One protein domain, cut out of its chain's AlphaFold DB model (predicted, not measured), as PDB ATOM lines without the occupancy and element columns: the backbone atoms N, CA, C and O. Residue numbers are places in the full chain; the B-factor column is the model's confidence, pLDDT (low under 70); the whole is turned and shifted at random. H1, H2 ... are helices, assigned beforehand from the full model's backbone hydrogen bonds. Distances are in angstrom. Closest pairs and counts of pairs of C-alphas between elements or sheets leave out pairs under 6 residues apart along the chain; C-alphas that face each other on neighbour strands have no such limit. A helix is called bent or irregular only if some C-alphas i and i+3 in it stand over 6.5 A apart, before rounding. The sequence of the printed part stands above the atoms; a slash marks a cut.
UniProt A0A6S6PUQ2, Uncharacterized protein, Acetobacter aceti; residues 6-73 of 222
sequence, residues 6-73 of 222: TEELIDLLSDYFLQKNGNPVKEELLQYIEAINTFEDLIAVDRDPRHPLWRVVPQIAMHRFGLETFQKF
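AT A GLANCE: This is residues 6 to 73 of the 222 residues of an uncharacterized protein of Acetobacter aceti (UniProt A0A6S6PUQ2). Two pairs of helices make a small body: H1 with H2, set at a steep tilt to each other, and H3 with H4, which form a helical hairpin. H4, the longest helix, turns sharply near Gly 66, and its last residues fold back beyond that kink. The printed part has 68 residues with four named helices, in the order H1, H2, H3, H4, and no named strand; the class is all helix. The whole is compact, with a radius of gyration of the C-alphas of 11.2 A, and rounded, spanning 30 by 24 by 19 A.

IN THESE COORDINATES: H1 is residues 6 to 18, from C-alpha 6 at (4.687, -8.047, 46.895), and is 18.0 A from first to last C-alpha. H2 is residues 26 to 34, 12.2 A from first to last C-alpha. H3 is residues 39 to 46, 10.6 A long by the same measure, from C-alpha 39 at (5.039, -9.107, 31.679). H4 is residues 54 to 72, 17.2 A from first to last C-alpha, and ends with C-alpha 72 at (6.835, 1.473, 26.968). H4 is irregular: C-alphas 64 and 67 are 9.3 A apart, and it has a kink of 140 degrees near residue 66.

HOW THE PARTS SIT: H1 and H2 touch, and their closest C-alphas, those of Ser 14 and Lys 26, are 6.0 A apart. Their lines stand at a steep tilt of 49 degrees, opposite ways. H1 and H4 only just touch, with 3 pairs of C-alphas within 8 A, through residues 9 to 13 of H1 and 56 to 63 of H4 alone; the closest C-alphas are those of Leu 9 and His 63, at 7.1 A. These two run opposite ways at a steep tilt of 42 degrees. H3 and H4 form a helical hairpin and touch, with the C-alphas of Asp 46 and Trp 54 closest at 5.6 A. They run opposite ways at a shallow tilt of 34 degrees, only just short of steep. Of these 3 touching pairs 1 is at a shallow tilt, and the helix packing is mostly crossed, but only just. H1 and H3 are apart, as are H2 and H3; H2 and H4 are only just apart, their closest C-alphas 8.4 A from each other. In H1, H2 and H3 every O i to N i+4 pair is within hydrogen-bond range; in H4 10 of 15 are.

THE WHOLE: The C-alphas farthest apart are those of Asn 21 and Glu 68, at 30.9 A. The printed part has no cut. The link from H2 to H3 is tight, the links from H1 to H2 and from H3 to H4 are short, and there is no long link. The mean pLDDT of the printed part is 91.8, and no printed residue is under 70.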
ATOM      1  N   THR A   6       6.089  -7.622  47.027       88.31
ATOM      2  CA  THR A   6       4.687  -8.047  46.895       88.31
ATOM      3  C   THR A   6       3.815  -7.508  48.024       88.31
ATOM      4  O   THR A   6       2.734  -6.997  47.744       88.31
ATOM      5  N   GLU A   7       4.267  -7.588  49.278       90.38
ATOM      6  CA  GLU A   7       3.521  -7.051  50.425       90.38
ATOM      7  C   GLU A   7       3.318  -5.542  50.292       90.38
ATOM      8  O   GLU A   7       2.214  -5.049  50.504       90.38
ATOM      9  N   GLU A   8       4.354  -4.817  49.864       91.56
ATOM     10  CA  GLU A   8       4.250  -3.376  49.643       91.56
ATOM     11  C   GLU A   8       3.248  -3.039  48.537       91.56
ATOM     12  O   GLU A   8       2.414  -2.153  48.714       91.56
ATOM     13  N   LEU A   9       3.285  -3.762  47.413       93.56
ATOM     14  CA  LEU A   9       2.320  -3.549  46.336       93.56
ATOM     15  C   LEU A   9       0.887  -3.804  46.811       93.56
ATOM     16  O   LEU A   9      -0.010  -3.027  46.497       93.56
ATOM     17  N   ILE A  10       0.659  -4.869  47.579       93.44
ATOM     18  CA  ILE A  10      -0.670  -5.187  48.109       93.44
ATOM     19  C   ILE A  10      -1.158  -4.091  49.048       93.44
ATOM     20  O   ILE A  10      -2.319  -3.701  48.945       93.44
ATOM     21  N   ASP A  11      -0.304  -3.575  49.931       91.81
ATOM     22  CA  ASP A  11      -0.681  -2.496  50.847       91.81
ATOM     23  C   ASP A  11      -1.049  -1.220  50.073       91.81
ATOM     24  O   ASP A  11      -2.127  -0.662  50.283       91.81
ATOM     25  N   LEU A  12      -0.235  -0.826  49.085       93.31
ATOM     26  CA  LEU A  12      -0.521   0.325  48.219       93.31
ATOM     27  C   LEU A  12      -1.849   0.172  47.457       93.31
ATOM     28  O   LEU A  12      -2.623   1.127  47.348       93.31
ATOM     29  N   LEU A  13      -2.120  -1.015  46.906       94.88
ATOM     30  CA  LEU A  13      -3.346  -1.282  46.151       94.88
ATOM     31  C   LEU A  13      -4.571  -1.432  47.056       94.88
ATOM     32  O   LEU A  13      -5.663  -1.024  46.661       94.88
ATOM     33  N   SER A  14      -4.405  -1.962  48.268       91.88
ATOM     34  CA  SER A  14      -5.489  -2.071  49.249       91.88
ATOM     35  C   SER A  14      -6.052  -0.690  49.573       91.88
ATOM     36  O   SER A  14      -7.264  -0.496  49.518       91.88
ATOM     37  N   ASP A  15      -5.182   0.298  49.799       87.69
ATOM     38  CA  ASP A  15      -5.595   1.684  50.034       87.69
ATOM     39  C   ASP A  15      -6.364   2.279  48.844       87.69
ATOM     40  O   ASP A  15      -7.361   2.982  49.035       87.69
ATOM     41  N   TYR A  16      -5.940   1.970  47.611       92.19
ATOM     42  CA  TYR A  16      -6.654   2.395  46.404       92.19
ATOM     43  C   TYR A  16      -8.068   1.807  46.350       92.19
ATOM     44  O   TYR A  16      -9.037   2.550  46.159       92.19
ATOM     45  N   PHE A  17      -8.198   0.489  46.531       91.81
ATOM     46  CA  PHE A  17      -9.477  -0.205  46.401       91.81
ATOM     47  C   PHE A  17     -10.438   0.106  47.544       91.81
ATOM     48  O   PHE A  17     -11.626   0.288  47.285       91.81
ATOM     49  N   LEU A  18      -9.948   0.286  48.775       87.75
ATOM     50  CA  LEU A  18     -10.765   0.746  49.905       87.75
ATOM     51  C   LEU A  18     -11.504   2.055  49.588       87.75
ATOM     52  O   LEU A  18     -12.663   2.214  49.964       87.75
ATOM     53  N   GLN A  19     -10.879   2.958  48.829       83.19
ATOM     54  CA  GLN A  19     -11.483   4.227  48.412       83.19
ATOM     55  C   GLN A  19     -12.339   4.128  47.136       83.19
ATOM     56  O   GLN A  19     -13.033   5.083  46.798       83.19
ATOM     57  N   LYS A  20     -12.311   2.995  46.418       81.25
ATOM     58  CA  LYS A  20     -13.022   2.752  45.145       81.25
ATOM     59  C   LYS A  20     -14.102   1.666  45.249       81.25
ATOM     60  O   LYS A  20     -14.388   0.985  44.268       81.25
ATOM     61  N   ASN A  21     -14.749   1.556  46.414       77.19
ATOM     62  CA  ASN A  21     -15.798   0.578  46.768       77.19
ATOM     63  C   ASN A  21     -15.311  -0.783  47.305       77.19
ATOM     64  O   ASN A  21     -16.057  -1.760  47.278       77.19
ATOM     65  N   GLY A  22     -14.089  -0.850  47.834       72.75
ATOM     66  CA  GLY A  22     -13.626  -1.912  48.734       72.75
ATOM     67  C   GLY A  22     -13.242  -3.251  48.101       72.75
ATOM     68  O   GLY A  22     -12.837  -4.138  48.843       72.75
ATOM     69  N   ASN A  23     -13.344  -3.410  46.778       77.38
ATOM     70  CA  ASN A  23     -13.018  -4.659  46.082       77.38
ATOM     71  C   ASN A  23     -11.933  -4.458  45.015       77.38
ATOM     72  O   ASN A  23     -11.994  -3.451  44.305       77.38
ATOM     73  N   PRO A  24     -11.035  -5.440  44.808       84.00
ATOM     74  CA  PRO A  24     -10.872  -6.665  45.603       84.00
ATOM     75  C   PRO A  24     -10.330  -6.389  47.017       84.00
ATOM     76  O   PRO A  24      -9.632  -5.398  47.237       84.00
ATOM     77  N   VAL A  25     -10.662  -7.265  47.970       84.56
ATOM     78  CA  VAL A  25     -10.127  -7.194  49.345       84.56
ATOM     79  C   VAL A  25      -8.683  -7.712  49.401       84.56
ATOM     80  O   VAL A  25      -8.190  -8.307  48.443       84.56
ATOM     81  N   LYS A  26      -7.978  -7.497  50.518       85.38
ATOM     82  CA  LYS A  26      -6.534  -7.774  50.639       85.38
ATOM     83  C   LYS A  26      -6.153  -9.222  50.299       85.38
ATOM     84  O   LYS A  26      -5.147  -9.454  49.632       85.38
ATOM     85  N   GLU A  27      -6.957 -10.194  50.721       85.31
ATOM     86  CA  GLU A  27      -6.716 -11.616  50.462       85.31
ATOM     87  C   GLU A  27      -6.862 -11.967  48.974       85.31
ATOM     88  O   GLU A  27      -6.071 -12.739  48.434       85.31
ATOM     89  N   GLU A  28      -7.844 -11.376  48.293       89.19
ATOM     90  CA  GLU A  28      -8.043 -11.540  46.849       89.19
ATOM     91  C   GLU A  28      -6.936 -10.830  46.063       89.19
ATOM     92  O   GLU A  28      -6.415 -11.373  45.088       89.19
ATOM     93  N   LEU A  29      -6.531  -9.636  46.512       91.31
ATOM     94  CA  LEU A  29      -5.400  -8.895  45.954       91.31
ATOM     95  C   LEU A  29      -4.126  -9.729  45.969       91.31
ATOM     96  O   LEU A  29      -3.455  -9.794  44.943       91.31
ATOM     97  N   LEU A  30      -3.818 -10.387  47.091       91.50
ATOM     98  CA  LEU A  30      -2.660 -11.272  47.197       91.50
ATOM     99  C   LEU A  30      -2.686 -12.341  46.099       91.50
ATOM    100  O   LEU A  30      -1.722 -12.449  45.346       91.50
ATOM    101  N   GLN A  31      -3.806 -13.051  45.945       92.25
ATOM    102  CA  GLN A  31      -3.945 -14.106  44.935       92.25
ATOM    103  C   GLN A  31      -3.770 -13.576  43.509       92.25
ATOM    104  O   GLN A  31      -3.028 -14.158  42.715       92.25
ATOM    105  N   TYR A  32      -4.419 -12.457  43.171       93.81
ATOM    106  CA  TYR A  32      -4.290 -11.877  41.836       93.81
ATOM    107  C   TYR A  32      -2.868 -11.386  41.558       93.81
ATOM    108  O   TYR A  32      -2.366 -11.551  40.451       93.81
ATOM    109  N   ILE A  33      -2.215 -10.779  42.547       94.06
ATOM    110  CA  ILE A  33      -0.868 -10.232  42.406       94.06
ATOM    111  C   ILE A  33       0.170 -11.360  42.323       94.06
ATOM    112  O   ILE A  33       1.058 -11.300  41.477       94.06
ATOM    113  N   GLU A  34       0.055 -12.430  43.109       92.12
ATOM    114  CA  GLU A  34       0.920 -13.617  42.998       92.12
ATOM    115  C   GLU A  34       0.806 -14.329  41.639       92.12
ATOM    116  O   GLU A  34       1.774 -14.934  41.176       92.12
ATOM    117  N   ALA A  35      -0.332 -14.204  40.951       93.56
ATOM    118  CA  ALA A  35      -0.513 -14.758  39.611       93.56
ATOM    119  C   ALA A  35       0.247 -13.990  38.505       93.56
ATOM    120  O   ALA A  35       0.430 -14.533  37.418       93.56
ATOM    121  N   ILE A  36       0.715 -12.758  38.755       94.56
ATOM    122  CA  ILE A  36       1.391 -11.909  37.753       94.56
ATOM    123  C   ILE A  36       2.914 -12.043  37.879       94.56
ATOM    124  O   ILE A  36       3.571 -11.208  38.500       94.56
ATOM    125  N   ASN A  37       3.497 -13.086  37.294       87.69
ATOM    126  CA  ASN A  37       4.936 -13.363  37.413       87.69
ATOM    127  C   ASN A  37       5.754 -12.807  36.242       87.69
ATOM    128  O   ASN A  37       6.952 -12.561  36.369       87.69
ATOM    129  N   THR A  38       5.103 -12.597  35.102       93.44
ATOM    130  CA  THR A  38       5.711 -12.142  33.855       93.44
ATOM    131  C   THR A  38       5.010 -10.901  33.317       93.44
ATOM    132  O   THR A  38       3.910 -10.534  33.740       93.44
ATOM    133  N   PHE A  39       5.654 -10.236  32.361       93.19
ATOM    134  CA  PHE A  39       5.039  -9.107  31.679       93.19
ATOM    135  C   PHE A  39       3.807  -9.544  30.868       93.19
ATOM    136  O   PHE A  39       2.807  -8.831  30.815       93.19
ATOM    137  N   GLU A  40       3.845 -10.744  30.291       94.94
ATOM    138  CA  GLU A  40       2.742 -11.360  29.559       94.94
ATOM    139  C   GLU A  40       1.503 -11.567  30.440       94.94
ATOM    140  O   GLU A  40       0.385 -11.333  29.973       94.94
ATOM    141  N   ASP A  41       1.685 -11.920  31.716       96.12
ATOM    142  CA  ASP A  41       0.582 -12.035  32.679       96.12
ATOM    143  C   ASP A  41      -0.093 -10.674  32.905       96.12
ATOM    144  O   ASP A  41      -1.321 -10.565  32.920       96.12
ATOM    145  N   LEU A  42       0.697  -9.599  33.011       96.56
ATOM    146  CA  LEU A  42       0.160  -8.246  33.149       96.56
ATOM    147  C   LEU A  42      -0.586  -7.794  31.883       96.56
ATOM    148  O   LEU A  42      -1.624  -7.137  31.967       96.56
ATOM    149  N   ILE A  43      -0.095  -8.177  30.703       96.00
ATOM    150  CA  ILE A  43      -0.795  -7.940  29.435       96.00
ATOM    151  C   ILE A  43      -2.120  -8.711  29.387       96.00
ATOM    152  O   ILE A  43      -3.104  -8.184  28.868       96.00
ATOM    153  N   ALA A  44      -2.186  -9.925  29.941       95.88
ATOM    154  CA  ALA A  44      -3.437 -10.677  30.034       95.88
ATOM    155  C   ALA A  44      -4.480  -9.945  30.897       95.88
ATOM    156  O   ALA A  44      -5.644  -9.878  30.502       95.88
ATOM    157  N   VAL A  45      -4.058  -9.317  32.001       96.50
ATOM    158  CA  VAL A  45      -4.918  -8.434  32.807       96.50
ATOM    159  C   VAL A  45      -5.391  -7.223  31.996       96.50
ATOM    160  O   VAL A  45      -6.577  -6.903  32.001       96.50
ATOM    161  N   ASP A  46      -4.496  -6.547  31.271       96.25
ATOM    162  CA  ASP A  46      -4.834  -5.346  30.488       96.25
ATOM    163  C   ASP A  46      -5.827  -5.615  29.337       96.25
ATOM    164  O   ASP A  46      -6.578  -4.718  28.947       96.25
ATOM    165  N   ARG A  47      -5.873  -6.853  28.828       94.88
ATOM    166  CA  ARG A  47      -6.800  -7.296  27.770       94.88
ATOM    167  C   ARG A  47      -8.252  -7.456  28.224       94.88
ATOM    168  O   ARG A  47      -9.134  -7.476  27.360       94.88
ATOM    169  N   ASP A  48      -8.519  -7.531  29.524       92.75
ATOM    170  CA  ASP A  48      -9.882  -7.595  30.055       92.75
ATOM    171  C   ASP A  48     -10.186  -6.368  30.932       92.75
ATOM    172  O   ASP A  48      -9.766  -6.317  32.088       92.75
ATOM    173  N   PRO A  49     -10.964  -5.384  30.437       90.62
ATOM    174  CA  PRO A  49     -11.309  -4.184  31.194       90.62
ATOM    175  C   PRO A  49     -12.208  -4.472  32.403       90.62
ATOM    176  O   PRO A  49     -12.436  -3.584  33.225       90.62
ATOM    177  N   ARG A  50     -12.719  -5.704  32.524       90.19
ATOM    178  CA  ARG A  50     -13.493  -6.179  33.676       90.19
ATOM    179  C   ARG A  50     -12.630  -6.915  34.698       90.19
ATOM    180  O   ARG A  50     -13.141  -7.247  35.765       90.19
ATOM    181  N   HIS A  51     -11.357  -7.180  34.396       93.25
ATOM    182  CA  HIS A  51     -10.459  -7.803  35.358       93.25
ATOM    183  C   HIS A  51     -10.335  -6.898  36.599       93.25
ATOM    184  O   HIS A  51     -10.120  -5.693  36.436       93.25
ATOM    185  N   PRO A  52     -10.408  -7.429  37.835       92.69
ATOM    186  CA  PRO A  52     -10.382  -6.610  39.054       92.69
ATOM    187  C   PRO A  52      -9.161  -5.685  39.157       92.69
ATOM    188  O   PRO A  52      -9.264  -4.535  39.570       92.69
ATOM    189  N   LEU A  53      -8.002  -6.167  38.702       95.31
ATOM    190  CA  LEU A  53      -6.760  -5.391  38.668       95.31
ATOM    191  C   LEU A  53      -6.608  -4.455  37.459       95.31
ATOM    192  O   LEU A  53      -5.614  -3.736  37.383       95.31
ATOM    193  N   TRP A  54      -7.548  -4.435  36.507       95.12
ATOM    194  CA  TRP A  54      -7.373  -3.691  35.255       95.12
ATOM    195  C   TRP A  54      -7.074  -2.211  35.497       95.12
ATOM    196  O   TRP A  54      -6.199  -1.647  34.842       95.12
ATOM    197  N   ARG A  55      -7.753  -1.594  36.471       93.31
ATOM    198  CA  ARG A  55      -7.579  -0.180  36.844       93.31
ATOM    199  C   ARG A  55      -6.177   0.148  37.350       93.31
ATOM    200  O   ARG A  55      -5.724   1.268  37.144       93.31
ATOM    201  N   VAL A  56      -5.497  -0.830  37.948       95.50
ATOM    202  CA  VAL A  56      -4.209  -0.652  38.634       95.50
ATOM    203  C   VAL A  56      -3.024  -1.290  37.903       95.50
ATOM    204  O   VAL A  56      -1.918  -1.377  38.434       95.50
ATOM    205  N   VAL A  57      -3.222  -1.714  36.650       97.00
ATOM    206  CA  VAL A  57      -2.140  -2.161  35.756       97.00
ATOM    207  C   VAL A  57      -0.952  -1.178  35.718       97.00
ATOM    208  O   VAL A  57       0.175  -1.663  35.787       97.00
ATOM    209  N   PRO A  58      -1.132   0.162  35.668       97.25
ATOM    210  CA  PRO A  58      -0.024   1.126  35.748       97.25
ATOM    211  C   PRO A  58       0.868   0.960  36.984       97.25
ATOM    212  O   PRO A  58       2.094   0.930  36.880       97.25
ATOM    213  N   GLN A  59       0.251   0.782  38.147       96.44
ATOM    214  CA  GLN A  59       0.912   0.627  39.434       96.44
ATOM    215  C   GLN A  59       1.697  -0.686  39.471       96.44
ATOM    216  O   GLN A  59       2.871  -0.691  39.835       96.44
ATOM    217  N   ILE A  60       1.092  -1.781  39.000       96.75
ATOM    218  CA  ILE A  60       1.753  -3.092  38.907       96.75
ATOM    219  C   ILE A  60       2.918  -3.040  37.908       96.75
ATOM    220  O   ILE A  60       4.009  -3.518  38.218       96.75
ATOM    221  N   ALA A  61       2.715  -2.420  36.736       96.69
ATOM    222  CA  ALA A  61       3.741  -2.241  35.708       96.69
ATOM    223  C   ALA A  61       4.975  -1.541  36.282       96.69
ATOM    224  O   ALA A  61       6.095  -2.032  36.145       96.69
ATOM    225  N   MET A  62       4.762  -0.411  36.956       95.50
ATOM    226  CA  MET A  62       5.848   0.381  37.512       95.50
ATOM    227  C   MET A  62       6.532  -0.312  38.691       95.50
ATOM    228  O   MET A  62       7.759  -0.282  38.775       95.50
ATOM    229  N   HIS A  63       5.762  -0.925  39.592       94.69
ATOM    230  CA  HIS A  63       6.292  -1.512  40.823       94.69
ATOM    231  C   HIS A  63       7.045  -2.819  40.574       94.69
ATOM    232  O   HIS A  63       8.147  -2.986  41.081       94.69
ATOM    233  N   ARG A  64       6.488  -3.732  39.766       92.69
ATOM    234  CA  ARG A  64       7.103  -5.049  39.508       92.69
ATOM    235  C   ARG A  64       8.090  -5.061  38.351       92.69
ATOM    236  O   ARG A  64       9.068  -5.796  38.400       92.69
ATOM    237  N   PHE A  65       7.833  -4.273  37.308       93.69
ATOM    238  CA  PHE A  65       8.602  -4.332  36.060       93.69
ATOM    239  C   PHE A  65       9.387  -3.047  35.768       93.69
ATOM    240  O   PHE A  65      10.098  -2.968  34.762       93.69
ATOM    241  N   GLY A  66       9.288  -2.045  36.642       94.00
ATOM    242  CA  GLY A  66      10.073  -0.820  36.590       94.00
ATOM    243  C   GLY A  66       9.557   0.245  35.617       94.00
ATOM    244  O   GLY A  66       8.637   0.049  34.819       94.00
ATOM    245  N   LEU A  67      10.202   1.413  35.683       93.44
ATOM    246  CA  LEU A  67       9.818   2.610  34.928       93.44
ATOM    247  C   LEU A  67       9.898   2.417  33.408       93.44
ATOM    248  O   LEU A  67       9.060   2.942  32.681       93.44
ATOM    249  N   GLU A  68      10.892   1.677  32.917       94.00
ATOM    250  CA  GLU A  68      11.048   1.441  31.480       94.00
ATOM    251  C   GLU A  68       9.849   0.672  30.911       94.00
ATOM    252  O   GLU A  68       9.293   1.068  29.885       94.00
ATOM    253  N   THR A  69       9.414  -0.378  31.611       92.62
ATOM    254  CA  THR A  69       8.231  -1.160  31.243       92.62
ATOM    255  C   THR A  69       6.978  -0.298  31.292       92.62
ATOM    256  O   THR A  69       6.216  -0.279  30.331       92.62
ATOM    257  N   PHE A  70       6.801   0.477  32.365       95.06
ATOM    258  CA  PHE A  70       5.696   1.428  32.499       95.06
ATOM    259  C   PHE A  70       5.612   2.411  31.318       95.06
ATOM    260  O   PHE A  70       4.549   2.585  30.726       95.06
ATOM    261  N   GLN A  71       6.737   3.023  30.933       92.44
ATOM    262  CA  GLN A  71       6.792   4.023  29.860       92.44
ATOM    263  C   GLN A  71       6.567   3.432  28.465       92.44
ATOM    264  O   GLN A  71       6.055   4.119  27.580       92.44
ATOM    265  N   LYS A  72       6.980   2.178  28.251       92.31
ATOM    266  CA  LYS A  72       6.835   1.473  26.968       92.31
ATOM    267  C   LYS A  72       5.528   0.693  26.852       92.31
ATOM    268  O   LYS A  72       5.259   0.154  25.781       92.31
ATOM    269  N   PHE A  73       4.737   0.616  27.921       94.44
ATOM    270  CA  PHE A  73       3.513  -0.168  27.935       94.44
ATOM    271  C   PHE A  73       2.500   0.370  26.926       94.44
ATOM    272  O   PHE A  73       2.109   1.540  26.955       94.44
TER     273      PHE A  73